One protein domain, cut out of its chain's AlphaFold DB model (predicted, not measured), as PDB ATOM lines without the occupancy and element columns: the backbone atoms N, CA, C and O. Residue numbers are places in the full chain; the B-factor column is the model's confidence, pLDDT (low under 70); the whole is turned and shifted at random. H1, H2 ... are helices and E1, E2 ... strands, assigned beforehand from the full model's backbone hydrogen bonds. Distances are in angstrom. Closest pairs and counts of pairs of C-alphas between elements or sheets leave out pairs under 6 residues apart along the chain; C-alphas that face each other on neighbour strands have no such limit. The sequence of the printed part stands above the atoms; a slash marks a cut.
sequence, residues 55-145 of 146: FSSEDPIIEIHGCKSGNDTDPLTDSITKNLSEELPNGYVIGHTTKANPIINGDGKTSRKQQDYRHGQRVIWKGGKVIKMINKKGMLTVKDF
ATOM      1  N   PHE A  55     -18.183 -31.212   1.458       75.75
ATOM      2  CA  PHE A  55     -19.612 -31.138   1.726       75.75
ATOM      3  C   PHE A  55     -19.866 -31.203   3.232       75.75
ATOM      4  O   PHE A  55     -19.104 -31.801   3.990       75.75
ATOM      5  N   SER A  56     -20.943 -30.547   3.670       74.31
ATOM      6  CA  SER A  56     -21.387 -30.609   5.063       74.31
ATOM      7  C   SER A  56     -21.650 -32.060   5.474       74.31
ATOM      8  O   SER A  56     -22.167 -32.844   4.682       74.31
ATOM      9  N   SER A  57     -21.346 -32.392   6.730       71.06
ATOM     10  CA  SER A  57     -21.653 -33.696   7.333       71.06
ATOM     11  C   SER A  57     -23.138 -33.889   7.664       71.06
ATOM     12  O   SER A  57     -23.494 -34.897   8.272       71.06
ATOM     13  N   GLU A  58     -23.985 -32.906   7.352       77.88
ATOM     14  CA  GLU A  58     -25.442 -33.015   7.461       77.88
ATOM     15  C   GLU A  58     -25.992 -34.123   6.545       77.88
ATOM     16  O   GLU A  58     -25.273 -34.661   5.710       77.88
ATOM     17  N   ASP A  59     -27.270 -34.476   6.704       83.06
ATOM     18  CA  ASP A  59     -27.936 -35.532   5.933       83.06
ATOM     19  C   ASP A  59     -28.596 -34.932   4.669       83.06
ATOM     20  O   ASP A  59     -29.785 -34.590   4.709       83.06
ATOM     21  N   PRO A  60     -27.888 -34.751   3.531       88.75
ATOM     22  CA  PRO A  60     -28.463 -34.072   2.380       88.75
ATOM     23  C   PRO A  60     -29.578 -34.904   1.747       88.75
ATOM     24  O   PRO A  60     -29.509 -36.131   1.676       88.75
ATOM     25  N   ILE A  61     -30.583 -34.219   1.203       92.12
ATOM     26  CA  ILE A  61     -31.571 -34.813   0.300       92.12
ATOM     27  C   ILE A  61     -31.320 -34.228  -1.086       92.12
ATOM     28  O   ILE A  61     -31.561 -33.043  -1.314       92.12
ATOM     29  N   ILE A  62     -30.831 -35.055  -2.004       91.81
ATOM     30  CA  ILE A  62     -30.496 -34.656  -3.373       91.81
ATOM     31  C   ILE A  62     -31.467 -35.336  -4.333       91.81
ATOM     32  O   ILE A  62     -31.651 -36.546  -4.273       91.81
ATOM     33  N   GLU A  63     -32.071 -34.584  -5.251       93.75
ATOM     34  CA  GLU A  63     -32.926 -35.130  -6.310       93.75
ATOM     35  C   GLU A  63     -32.361 -34.761  -7.689       93.75
ATOM     36  O   GLU A  63     -32.215 -33.584  -8.014       93.75
ATOM     37  N   ILE A  64     -32.028 -35.773  -8.500       90.94
ATOM     38  CA  ILE A  64     -31.458 -35.607  -9.843       90.94
ATOM     39  C   ILE A  64     -32.537 -35.856 -10.898       90.94
ATOM     40  O   ILE A  64     -32.941 -36.996 -11.161       90.94
ATOM     41  N   HIS A  65     -32.950 -34.784 -11.572       89.31
ATOM     42  CA  HIS A  65     -33.903 -34.836 -12.677       89.31
ATOM     43  C   HIS A  65     -33.191 -35.158 -13.993       89.31
ATOM     44  O   HIS A  65     -32.769 -34.273 -14.732       89.31
ATOM     45  N   GLY A  66     -33.062 -36.446 -14.289       83.00
ATOM     46  CA  GLY A  66     -32.491 -36.934 -15.539       83.00
ATOM     47  C   GLY A  66     -33.270 -38.130 -16.061       83.00
ATOM     48  O   GLY A  66     -33.974 -38.812 -15.315       83.00
ATOM     49  N   CYS A  67     -33.163 -38.402 -17.358       84.75
ATOM     50  CA  CYS A  67     -33.725 -39.629 -17.907       84.75
ATOM     51  C   CYS A  67     -32.990 -40.833 -17.319       84.75
ATOM     52  O   CYS A  67     -31.786 -40.951 -17.506       84.75
ATOM     53  N   LYS A  68     -33.722 -41.728 -16.645       84.12
ATOM     54  CA  LYS A  68     -33.171 -42.939 -16.024       84.12
ATOM     55  C   LYS A  68     -32.037 -42.668 -15.012       84.12
ATOM     56  O   LYS A  68     -31.241 -43.561 -14.759       84.12
ATOM     57  N   SER A  69     -31.974 -41.479 -14.398       85.31
ATOM     58  CA  SER A  69     -30.930 -41.118 -13.416       85.31
ATOM     59  C   SER A  69     -30.904 -42.016 -12.170       85.31
ATOM     60  O   SER A  69     -29.881 -42.123 -11.499       85.31
ATOM     61  N   GLY A  70     -32.040 -42.639 -11.853       84.69
ATOM     62  CA  GLY A  70     -32.231 -43.590 -10.760       84.69
ATOM     63  C   GLY A  70     -32.073 -45.057 -11.148       84.69
ATOM     64  O   GLY A  70     -32.170 -45.925 -10.291       84.69
ATOM     65  N   ASN A  71     -31.926 -45.360 -12.432       79.12
ATOM     66  CA  ASN A  71     -32.011 -46.726 -12.920       79.12
ATOM     67  C   ASN A  71     -30.671 -47.462 -12.736       79.12
ATOM     68  O   ASN A  71     -29.648 -46.950 -13.162       79.12
ATOM     69  N   ASP A  72     -30.699 -48.668 -12.163       71.44
ATOM     70  CA  ASP A  72     -29.522 -49.537 -11.926       71.44
ATOM     71  C   ASP A  72     -29.699 -50.905 -12.618       71.44
ATOM     72  O   ASP A  72     -29.254 -51.939 -12.135       71.44
ATOM     73  N   THR A  73     -30.460 -50.944 -13.719       59.25
ATOM     74  CA  THR A  73     -30.800 -52.199 -14.424       59.25
ATOM     75  C   THR A  73     -29.759 -52.646 -15.444       59.25
ATOM     76  O   THR A  73     -29.889 -53.745 -15.978       59.25
ATOM     77  N   ASP A  74     -28.738 -51.838 -15.719       56.97
ATOM     78  CA  ASP A  74     -27.658 -52.208 -16.626       56.97
ATOM     79  C   ASP A  74     -26.307 -52.046 -15.908       56.97
ATOM     80  O   ASP A  74     -25.940 -50.930 -15.550       56.97
ATOM     81  N   PRO A  75     -25.552 -53.141 -15.697       51.94
ATOM     82  CA  PRO A  75     -24.257 -53.105 -15.022       51.94
ATOM     83  C   PRO A  75     -23.185 -52.307 -15.784       51.94
ATOM     84  O   PRO A  75     -22.113 -52.076 -15.236       51.94
ATOM     85  N   LEU A  76     -23.441 -51.889 -17.030       44.16
ATOM     86  CA  LEU A  76     -22.567 -51.027 -17.831       44.16
ATOM     87  C   LEU A  76     -23.035 -49.560 -17.872       44.16
ATOM     88  O   LEU A  76     -22.271 -48.695 -18.321       44.16
ATOM     89  N   THR A  77     -24.254 -49.248 -17.407       52.25
ATOM     90  CA  THR A  77     -24.686 -47.865 -17.164       52.25
ATOM     91  C   THR A  77     -24.665 -47.555 -15.681       52.25
ATOM     92  O   THR A  77     -25.448 -48.044 -14.877       52.25
ATOM     93  N   ASP A  78     -23.734 -46.682 -15.339       61.00
ATOM     94  CA  ASP A  78     -23.497 -46.261 -13.978       61.00
ATOM     95  C   ASP A  78     -24.620 -45.331 -13.501       61.00
ATOM     96  O   ASP A  78     -24.932 -44.318 -14.140       61.00
ATOM     97  N   SER A  79     -25.267 -45.692 -12.394       73.56
ATOM     98  CA  SER A  79     -26.350 -44.894 -11.828       73.56
ATOM     99  C   SER A  79     -25.749 -43.734 -11.046       73.56
ATOM    100  O   SER A  79     -25.253 -43.894  -9.931       73.56
ATOM    101  N   ILE A  80     -25.844 -42.531 -11.618       79.56
ATOM    102  CA  ILE A  80     -25.378 -41.288 -10.988       79.56
ATOM    103  C   ILE A  80     -25.929 -41.132  -9.559       79.56
ATOM    104  O   ILE A  80     -25.230 -40.674  -8.660       79.56
ATOM    105  N   THR A  81     -27.173 -41.558  -9.321       88.25
ATOM    106  CA  THR A  81     -27.798 -41.456  -7.996       88.25
ATOM    107  C   THR A  81     -27.325 -42.518  -7.013       88.25
ATOM    108  O   THR A  81     -27.177 -42.209  -5.832       88.25
ATOM    109  N   LYS A  82     -27.038 -43.735  -7.486       86.19
ATOM    110  CA  LYS A  82     -26.432 -44.786  -6.666       86.19
ATOM    111  C   LYS A  82     -25.051 -44.360  -6.193       86.19
ATOM    112  O   LYS A  82     -24.844 -44.303  -4.985       86.19
ATOM    113  N   ASN A  83     -24.172 -43.969  -7.110       83.62
ATOM    114  CA  ASN A  83     -22.802 -43.575  -6.775       83.62
ATOM    115  C   ASN A  83     -22.782 -42.388  -5.820       83.62
ATOM    116  O   ASN A  83     -22.107 -42.420  -4.800       83.62
ATOM    117  N   LEU A  84     -23.602 -41.370  -6.094       86.88
ATOM    118  CA  LEU A  84     -23.705 -40.223  -5.197       86.88
ATOM    119  C   LEU A  84     -24.189 -40.629  -3.795       86.88
ATOM    120  O   LEU A  84     -23.780 -40.034  -2.805       86.88
ATOM    121  N   SER A  85     -25.051 -41.644  -3.694       89.62
ATOM    122  CA  SER A  85     -25.525 -42.145  -2.400       89.62
ATOM    123  C   SER A  85     -24.487 -42.977  -1.644       89.62
ATOM    124  O   SER A  85     -24.600 -43.091  -0.427       89.62
ATOM    125  N   GLU A  86     -23.512 -43.574  -2.335       87.88
ATOM    126  CA  GLU A  86     -22.384 -44.283  -1.712       87.88
ATOM    127  C   GLU A  86     -21.411 -43.287  -1.071       87.88
ATOM    128  O   GLU A  86     -20.972 -43.503   0.057       87.88
ATOM    129  N   GLU A  87     -21.170 -42.156  -1.740       87.12
ATOM    130  CA  GLU A  87     -20.317 -41.062  -1.252       87.12
ATOM    131  C   GLU A  87     -20.990 -40.208  -0.160       87.12
ATOM    132  O   GLU A  87     -20.323 -39.547   0.634       87.12
ATOM    133  N   LEU A  88     -22.327 -40.242  -0.078       87.62
ATOM    134  CA  LEU A  88     -23.133 -39.533   0.922       87.62
ATOM    135  C   LEU A  88     -23.884 -40.528   1.826       87.62
ATOM    136  O   LEU A  88     -25.116 -40.606   1.764       87.62
ATOM    137  N   PRO A  89     -23.189 -41.283   2.699       81.31
ATOM    138  CA  PRO A  89     -23.766 -42.426   3.416       81.31
ATOM    139  C   PRO A  89     -24.956 -42.064   4.321       81.31
ATOM    140  O   PRO A  89     -25.865 -42.877   4.514       81.31
ATOM    141  N   ASN A  90     -24.986 -40.837   4.848       87.25
ATOM    142  CA  ASN A  90     -26.090 -40.367   5.682       87.25
ATOM    143  C   ASN A  90     -27.214 -39.693   4.876       87.25
ATOM    144  O   ASN A  90     -28.356 -39.638   5.342       87.25
ATOM    145  N   GLY A  91     -26.927 -39.254   3.651       90.56
ATOM    146  CA  GLY A  91     -27.876 -38.579   2.776       90.56
ATOM    147  C   GLY A  91     -28.883 -39.512   2.103       90.56
ATOM    148  O   GLY A  91     -28.837 -40.738   2.227       90.56
ATOM    149  N   TYR A  92     -29.810 -38.904   1.371       93.81
ATOM    150  CA  TYR A  92     -30.745 -39.573   0.476       93.81
ATOM    151  C   TYR A  92     -30.581 -39.002  -0.925       93.81
ATOM    152  O   TYR A  92     -30.611 -37.784  -1.110       93.81
ATOM    153  N   VAL A  93     -30.461 -39.876  -1.919       93.75
ATOM    154  CA  VAL A  93     -30.355 -39.468  -3.322       93.75
ATOM    155  C   VAL A  93     -31.525 -40.039  -4.107       93.75
ATOM    156  O   VAL A  93     -31.808 -41.231  -4.059       93.75
ATOM    157  N   ILE A  94     -32.242 -39.183  -4.823       95.44
ATOM    158  CA  ILE A  94     -33.471 -39.521  -5.534       95.44
ATOM    159  C   ILE A  94     -33.223 -39.377  -7.033       95.44
ATOM    160  O   ILE A  94     -32.674 -38.374  -7.490       95.44
ATOM    161  N   GLY A  95     -33.654 -40.367  -7.811       93.31
ATOM    162  CA  GLY A  95     -33.556 -40.345  -9.271       93.31
ATOM    163  C   GLY A  95     -34.796 -40.893  -9.948       93.31
ATOM    164  O   GLY A  95     -35.566 -41.645  -9.351       93.31
ATOM    165  N   HIS A  96     -34.983 -40.558 -11.222       92.44
ATOM    166  CA  HIS A  96     -36.051 -41.147 -12.023       92.44
ATOM    167  C   HIS A  96     -35.619 -42.500 -12.570       92.44
ATOM    168  O   HIS A  96     -34.550 -42.635 -13.161       92.44
ATOM    169  N   THR A  97     -36.481 -43.498 -12.433       88.88
ATOM    170  CA  THR A  97     -36.282 -44.813 -13.070       88.88
ATOM    171  C   THR A  97     -36.630 -44.779 -14.564       88.88
ATOM    172  O   THR A  97     -36.140 -45.586 -15.350       88.88
ATOM    173  N   THR A  98     -37.432 -43.796 -14.982       85.56
ATOM    174  CA  THR A  98     -37.886 -43.586 -16.363       85.56
ATOM    175  C   THR A  98     -37.361 -42.267 -16.938       85.56
ATOM    176  O   THR A  98     -36.582 -41.552 -16.309       85.56
ATOM    177  N   LYS A  99     -37.792 -41.904 -18.155       86.00
ATOM    178  CA  LYS A  99     -37.532 -40.569 -18.709       86.00
ATOM    179  C   LYS A  99     -38.231 -39.501 -17.857       86.00
ATOM    180  O   LYS A  99     -39.459 -39.514 -17.750       86.00
ATOM    181  N   ALA A 100     -37.452 -38.601 -17.260       86.75
ATOM    182  CA  ALA A 100     -37.981 -37.423 -16.586       86.75
ATOM    183  C   ALA A 100     -38.593 -36.478 -17.631       86.75
ATOM    184  O   ALA A 100     -38.079 -36.351 -18.743       86.75
ATOM    185  N   ASN A 101     -39.706 -35.835 -17.296       90.94
ATOM    186  CA  ASN A 101     -40.355 -34.860 -18.163       90.94
ATOM    187  C   ASN A 101     -40.939 -33.730 -17.305       90.94
ATOM    188  O   ASN A 101     -41.249 -33.978 -16.148       90.94
ATOM    189  N   PRO A 102     -41.074 -32.503 -17.835       94.56
ATOM    190  CA  PRO A 102     -41.596 -31.374 -17.065       94.56
ATOM    191  C   PRO A 102     -43.133 -31.348 -17.000       94.56
ATOM    192  O   PRO A 102     -43.716 -30.404 -16.468       94.56
ATOM    193  N   ILE A 103     -43.817 -32.310 -17.622       94.81
ATOM    194  CA  ILE A 103     -45.248 -32.251 -17.927       94.81
ATOM    195  C   ILE A 103     -46.053 -32.899 -16.783       94.81
ATOM    196  O   ILE A 103     -46.748 -33.902 -16.955       94.81
ATOM    197  N   ILE A 104     -45.973 -32.310 -15.588       94.12
ATOM    198  CA  ILE A 104     -46.490 -32.885 -14.333       94.12
ATOM    199  C   ILE A 104     -47.995 -33.191 -14.315       94.12
ATOM    200  O   ILE A 104     -48.442 -34.111 -13.619       94.12
ATOM    201  N   ASN A 105     -48.796 -32.453 -15.083       93.81
ATOM    202  CA  ASN A 105     -50.246 -32.643 -15.194       93.81
ATOM    203  C   ASN A 105     -50.656 -33.426 -16.452       93.81
ATOM    204  O   ASN A 105     -51.848 -33.647 -16.671       93.81
ATOM    205  N   GLY A 106     -49.686 -33.875 -17.252       92.06
ATOM    206  CA  GLY A 106     -49.908 -34.551 -18.527       92.06
ATOM    207  C   GLY A 106     -49.942 -33.600 -19.726       92.06
ATOM    208  O   GLY A 106     -50.004 -32.370 -19.579       92.06
ATOM    209  N   ASP A 107     -49.842 -34.196 -20.913       92.81
ATOM    210  CA  ASP A 107     -49.734 -33.477 -22.182       92.81
ATOM    211  C   ASP A 107     -50.964 -32.601 -22.450       92.81
ATOM    212  O   ASP A 107     -52.087 -32.943 -22.069       92.81
ATOM    213  N   GLY A 108     -50.735 -31.411 -23.004       93.62
ATOM    214  CA  GLY A 108     -51.760 -30.376 -23.192       93.62
ATOM    215  C   GLY A 108     -52.367 -29.787 -21.905       93.62
ATOM    216  O   GLY A 108     -53.143 -28.839 -21.984       93.62
ATOM    217  N   LYS A 109     -52.021 -30.306 -20.717       95.81
ATOM    218  CA  LYS A 109     -52.584 -29.893 -19.414       95.81
ATOM    219  C   LYS A 109     -51.585 -29.180 -18.510       95.81
ATOM    220  O   LYS A 109     -51.974 -28.570 -17.516       95.81
ATOM    221  N   THR A 110     -50.298 -29.267 -18.828       94.62
ATOM    222  CA  THR A 110     -49.244 -28.576 -18.081       94.62
ATOM    223  C   THR A 110     -48.899 -27.270 -18.778       94.62
ATOM    224  O   THR A 110     -48.301 -27.267 -19.852       94.62
ATOM    225  N   SER A 111     -49.268 -26.144 -18.169       95.69
ATOM    226  CA  SER A 111     -48.816 -24.834 -18.644       95.69
ATOM    227  C   SER A 111     -47.322 -24.635 -18.379       95.69
ATOM    228  O   SER A 111     -46.737 -25.284 -17.512       95.69
ATOM    229  N   ARG A 112     -46.699 -23.667 -19.064       93.56
ATOM    230  CA  ARG A 112     -45.275 -23.332 -18.859       93.56
ATOM    231  C   ARG A 112     -44.933 -23.035 -17.394       93.56
ATOM    232  O   ARG A 112     -43.887 -23.452 -16.924       93.56
ATOM    233  N   LYS A 113     -45.828 -22.360 -16.662       95.31
ATOM    234  CA  LYS A 113     -45.631 -22.019 -15.238       95.31
ATOM    235  C   LYS A 113     -45.783 -23.215 -14.293       95.31
ATOM    236  O   LYS A 113     -45.393 -23.121 -13.140       95.31
ATOM    237  N   GLN A 114     -46.389 -24.302 -14.762       95.31
ATOM    238  CA  GLN A 114     -46.622 -25.522 -13.985       95.31
ATOM    239  C   GLN A 114     -45.580 -26.603 -14.273       95.31
ATOM    240  O   GLN A 114     -45.699 -27.694 -13.727       95.31
ATOM    241  N   GLN A 115     -44.610 -26.338 -15.153       94.81
ATOM    242  CA  GLN A 115     -43.580 -27.311 -15.480       94.81
ATOM    243  C   GLN A 115     -42.784 -27.691 -14.234       94.81
ATOM    244  O   GLN A 115     -42.254 -26.832 -13.534       94.81
ATOM    245  N   ASP A 116     -42.710 -28.988 -13.967       94.94
ATOM    246  CA  ASP A 116     -42.027 -29.548 -12.810       94.94
ATOM    247  C   ASP A 116     -41.642 -30.988 -13.142       94.94
ATOM    248  O   ASP A 116     -42.449 -31.726 -13.699       94.94
ATOM    249  N   TYR A 117     -40.414 -31.376 -12.815       95.44
ATOM    250  CA  TYR A 117     -39.896 -32.715 -13.083       95.44
ATOM    251  C   TYR A 117     -40.148 -33.688 -11.930       95.44
ATOM    252  O   TYR A 117     -39.974 -34.886 -12.113       95.44
ATOM    253  N   ARG A 118     -40.599 -33.217 -10.761       95.31
ATOM    254  CA  ARG A 118     -40.752 -34.015  -9.532       95.31
ATOM    255  C   ARG A 118     -41.990 -34.916  -9.569       95.31
ATOM    256  O   ARG A 118     -42.888 -34.805  -8.736       95.31
ATOM    257  N   HIS A 119     -42.099 -35.789 -10.563       94.88
ATOM    258  CA  HIS A 119     -43.208 -36.732 -10.720       94.88
ATOM    259  C   HIS A 119     -42.822 -37.980 -11.525       94.88
ATOM    260  O   HIS A 119     -41.737 -38.081 -12.088       94.88
ATOM    261  N   GLY A 120     -43.739 -38.947 -11.610       93.06
ATOM    262  CA  GLY A 120     -43.444 -40.253 -12.203       93.06
ATOM    263  C   GLY A 120     -42.645 -41.140 -11.245       93.06
ATOM    264  O   GLY A 120     -42.503 -40.811 -10.065       93.06
ATOM    265  N   GLN A 121     -42.150 -42.273 -11.751       93.94
ATOM    266  CA  GLN A 121     -41.492 -43.275 -10.917       93.94
ATOM    267  C   GLN A 121     -40.076 -42.850 -10.551       93.94
ATOM    268  O   GLN A 121     -39.155 -42.841 -11.377       93.94
ATOM    269  N   ARG A 122     -39.915 -42.527  -9.272       94.38
ATOM    270  CA  ARG A 122     -38.655 -42.154  -8.647       94.38
ATOM    271  C   ARG A 122     -38.209 -43.249  -7.695       94.38
ATOM    272  O   ARG A 122     -39.031 -43.930  -7.084       94.38
ATOM    273  N   VAL A 123     -36.907 -43.418  -7.573       94.25
ATOM    274  CA  VAL A 123     -36.271 -44.328  -6.628       94.25
ATOM    275  C   VAL A 123     -35.439 -43.513  -5.654       94.25
ATOM    276  O   VAL A 123     -34.851 -42.501  -6.033       94.25
ATOM    277  N   ILE A 124     -35.440 -43.937  -4.399       95.25
ATOM    278  CA  ILE A 124     -34.712 -43.309  -3.307       95.25
ATOM    279  C   ILE A 124     -33.563 -44.238  -2.929       95.25
ATOM    280  O   ILE A 124     -33.788 -45.417  -2.643       95.25
ATOM    281  N   TRP A 125     -32.354 -43.693  -2.932       93.69
ATOM    282  CA  TRP A 125     -31.104 -44.360  -2.605       93.69
ATOM    283  C   TRP A 125     -30.546 -43.848  -1.278       93.69
ATOM    284  O   TRP A 125     -30.619 -42.652  -0.991       93.69
ATOM    285  N   LYS A 126     -29.962 -44.750  -0.488       93.12
ATOM    286  CA  LYS A 126     -29.170 -44.441   0.709       93.12
ATOM    287  C   LYS A 126     -28.005 -45.422   0.793       93.12
ATOM    288  O   LYS A 126     -28.241 -46.632   0.786       93.12
ATOM    289  N   GLY A 127     -26.770 -44.922   0.863       90.19
ATOM    290  CA  GLY A 127     -25.579 -45.769   0.994       90.19
ATOM    291  C   GLY A 127     -25.463 -46.834  -0.102       90.19
ATOM    292  O   GLY A 127     -25.234 -48.003   0.209       90.19
ATOM    293  N   GLY A 128     -25.746 -46.476  -1.358       89.06
ATOM    294  CA  GLY A 128     -25.690 -47.386  -2.510       89.06
ATOM    295  C   GLY A 128     -26.852 -48.370  -2.631       89.06
ATOM    296  O   GLY A 128     -26.837 -49.234  -3.506       89.06
ATOM    297  N   LYS A 129     -27.878 -48.273  -1.775       90.88
ATOM    298  CA  LYS A 129     -29.025 -49.192  -1.777       90.88
ATOM    299  C   LYS A 129     -30.328 -48.469  -2.055       90.88
ATOM    300  O   LYS A 129     -30.589 -47.402  -1.500       90.88
ATOM    301  N   VAL A 130     -31.184 -49.104  -2.850       92.50
ATOM    302  CA  VAL A 130     -32.578 -48.688  -3.002       92.50
ATOM    303  C   VAL A 130     -33.312 -48.919  -1.687       92.50
ATOM    304  O   VAL A 130     -33.393 -50.052  -1.215       92.50
ATOM    305  N   ILE A 131     -33.886 -47.859  -1.123       94.00
ATOM    306  CA  ILE A 131     -34.741 -47.960   0.067       94.00
ATOM    307  C   ILE A 131     -36.224 -47.961  -0.298       94.00
ATOM    308  O   ILE A 131     -37.028 -48.586   0.390       94.00
ATOM    309  N   LYS A 132     -36.606 -47.272  -1.385       94.62
ATOM    310  CA  LYS A 132     -38.010 -47.143  -1.792       94.62
ATOM    311  C   LYS A 132     -38.158 -46.714  -3.247       94.62
ATOM    312  O   LYS A 132     -37.383 -45.903  -3.747       94.62
ATOM    313  N   MET A 133     -39.211 -47.199  -3.899       94.81
ATOM    314  CA  MET A 133     -39.724 -46.644  -5.155       94.81
ATOM    315  C   MET A 133     -41.031 -45.894  -4.889       94.81
ATOM    316  O   MET A 133     -41.873 -46.362  -4.124       94.81
ATOM    317  N   ILE A 134     -41.216 -44.733  -5.515       95.50
ATOM    318  CA  ILE A 134     -42.331 -43.828  -5.232       95.50
ATOM    319  C   ILE A 134     -42.814 -43.097  -6.494       95.50
ATOM    320  O   ILE A 134     -42.022 -42.699  -7.340       95.50
ATOM    321  N   ASN A 135     -44.132 -42.886  -6.600       95.06
ATOM    322  CA  ASN A 135     -44.798 -42.194  -7.722       95.06
ATOM    323  C   ASN A 135     -45.455 -40.857  -7.318       95.06
ATOM    324  O   ASN A 135     -46.250 -40.290  -8.071       95.06
ATOM    325  N   LYS A 136     -45.169 -40.365  -6.107       94.62
ATOM    326  CA  LYS A 136     -45.718 -39.110  -5.572       94.62
ATOM    327  C   LYS A 136     -45.363 -37.939  -6.498       94.62
ATOM    328  O   LYS A 136     -44.330 -37.977  -7.160       94.62
ATOM    329  N   LYS A 137     -46.196 -36.899  -6.546       95.00
ATOM    330  CA  LYS A 137     -45.889 -35.639  -7.243       95.00
ATOM    331  C   LYS A 137     -45.329 -34.601  -6.272       95.00
ATOM    332  O   LYS A 137     -45.736 -34.560  -5.114       95.00
ATOM    333  N   GLY A 138     -44.457 -33.739  -6.777       93.88
ATOM    334  CA  GLY A 138     -43.823 -32.666  -6.030       93.88
ATOM    335  C   GLY A 138     -42.669 -33.133  -5.145       93.88
ATOM    336  O   GLY A 138     -42.174 -34.265  -5.242       93.88
ATOM    337  N   MET A 139     -42.246 -32.206  -4.289       93.38
ATOM    338  CA  MET A 139     -41.133 -32.378  -3.362       93.38
ATOM    339  C   MET A 139     -41.388 -33.551  -2.412       93.38
ATOM    340  O   MET A 139     -42.457 -33.658  -1.803       93.38
ATOM    341  N   LEU A 140     -40.394 -34.427  -2.299       94.25
ATOM    342  CA  LEU A 140     -40.383 -35.469  -1.285       94.25
ATOM    343  C   LEU A 140     -39.779 -34.928   0.008       94.25
ATOM    344  O   LEU A 140     -38.921 -34.052  -0.001       94.25
ATOM    345  N   THR A 141     -40.238 -35.474   1.124       91.69
ATOM    346  CA  THR A 141     -39.726 -35.174   2.463       91.69
ATOM    347  C   THR A 141     -39.305 -36.470   3.140       91.69
ATOM    348  O   THR A 141     -39.719 -37.543   2.711       91.69
ATOM    349  N   VAL A 142     -38.569 -36.388   4.250       89.88
ATOM    350  CA  VAL A 142     -38.131 -37.578   5.008       89.88
ATOM    351  C   VAL A 142     -39.299 -38.503   5.392       89.88
ATOM    352  O   VAL A 142     -39.140 -39.718   5.421       89.88
ATOM    353  N   LYS A 143     -40.507 -37.956   5.593       91.88
ATOM    354  CA  LYS A 143     -41.727 -38.743   5.861       91.88
ATOM    355  C   LYS A 143     -42.106 -39.694   4.723       91.88
ATOM    356  O   LYS A 143     -42.813 -40.663   4.957       91.88
ATOM    357  N   ASP A 144     -41.675 -39.404   3.501       92.88
ATOM    358  CA  ASP A 144     -41.940 -40.238   2.333       92.88
ATOM    359  C   ASP A 144     -40.945 -41.406   2.207       92.88
ATOM    360  O   ASP A 144     -41.196 -42.316   1.416       92.88
ATOM    361  N   PHE A 145     -39.825 -41.380   2.946       90.00
ATOM    362  CA  PHE A 145     -38.701 -42.321   2.799       90.00
ATOM    363  C   PHE A 145     -38.863 -43.586   3.649       90.00
ATOM    364  O   PHE A 145     -38.211 -44.590   3.369       90.00
TER     365      PHE A 145
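What this domain is: This is residues 55 to 145 of the 146 residues of an uncharacterized protein of Salmonella enterica subsp. salamae (UniProt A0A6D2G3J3). Little of this domain is regular structure: a small twisted sheet of four strands has one short helix over one face, while the long loop of residues 97 to 121 reaches away from it. The printed part has 91 residues, 28 in named elements, class mixed, in the order E1 H1 E2 E3 E4; the mixed sheet runs E1 E2 E3 E4. It is compact, with a radius of gyration of the C-alphas of 13.5 A and spans of 40 by 31 by 21 A.

How they stand to each other: Start at E1, residues 61 to 64; its parallel neighbour is E2, residues 92 to 96, with N 62 and O 92 within hydrogen-bond range at 2.9 A. With H1, residues 80 to 87, between them they form a strand-helix-strand unit, two parallel neighbour strands joined through a helix, its crossover right-handed. H1 is on the sheet at a height of 7.7 A, its closest C-alphas to E2 being Ser 85 and Val 93, 5.6 A; every O i to N i+4 pair in it is within hydrogen-bond range. E2, E3, residues 122 to 126, and E4, residues 129 to 134, form a meander of antiparallel hairpins; look at N 93 and O 125, 2.9 A, and N 124 and O 132, 2.8 A.

Where its parts are: Find C-alpha 61 at (-31.571, -34.813, 0.300), where E1 begins; E4, 14.8 A long, ends at C-alpha 134, (-42.331, -43.828, -5.232).

The domain as a whole: The printed part has no cut; the links E1 to H1 and E2 to E3 are long, and residues 73 to 78 have pLDDT under 70.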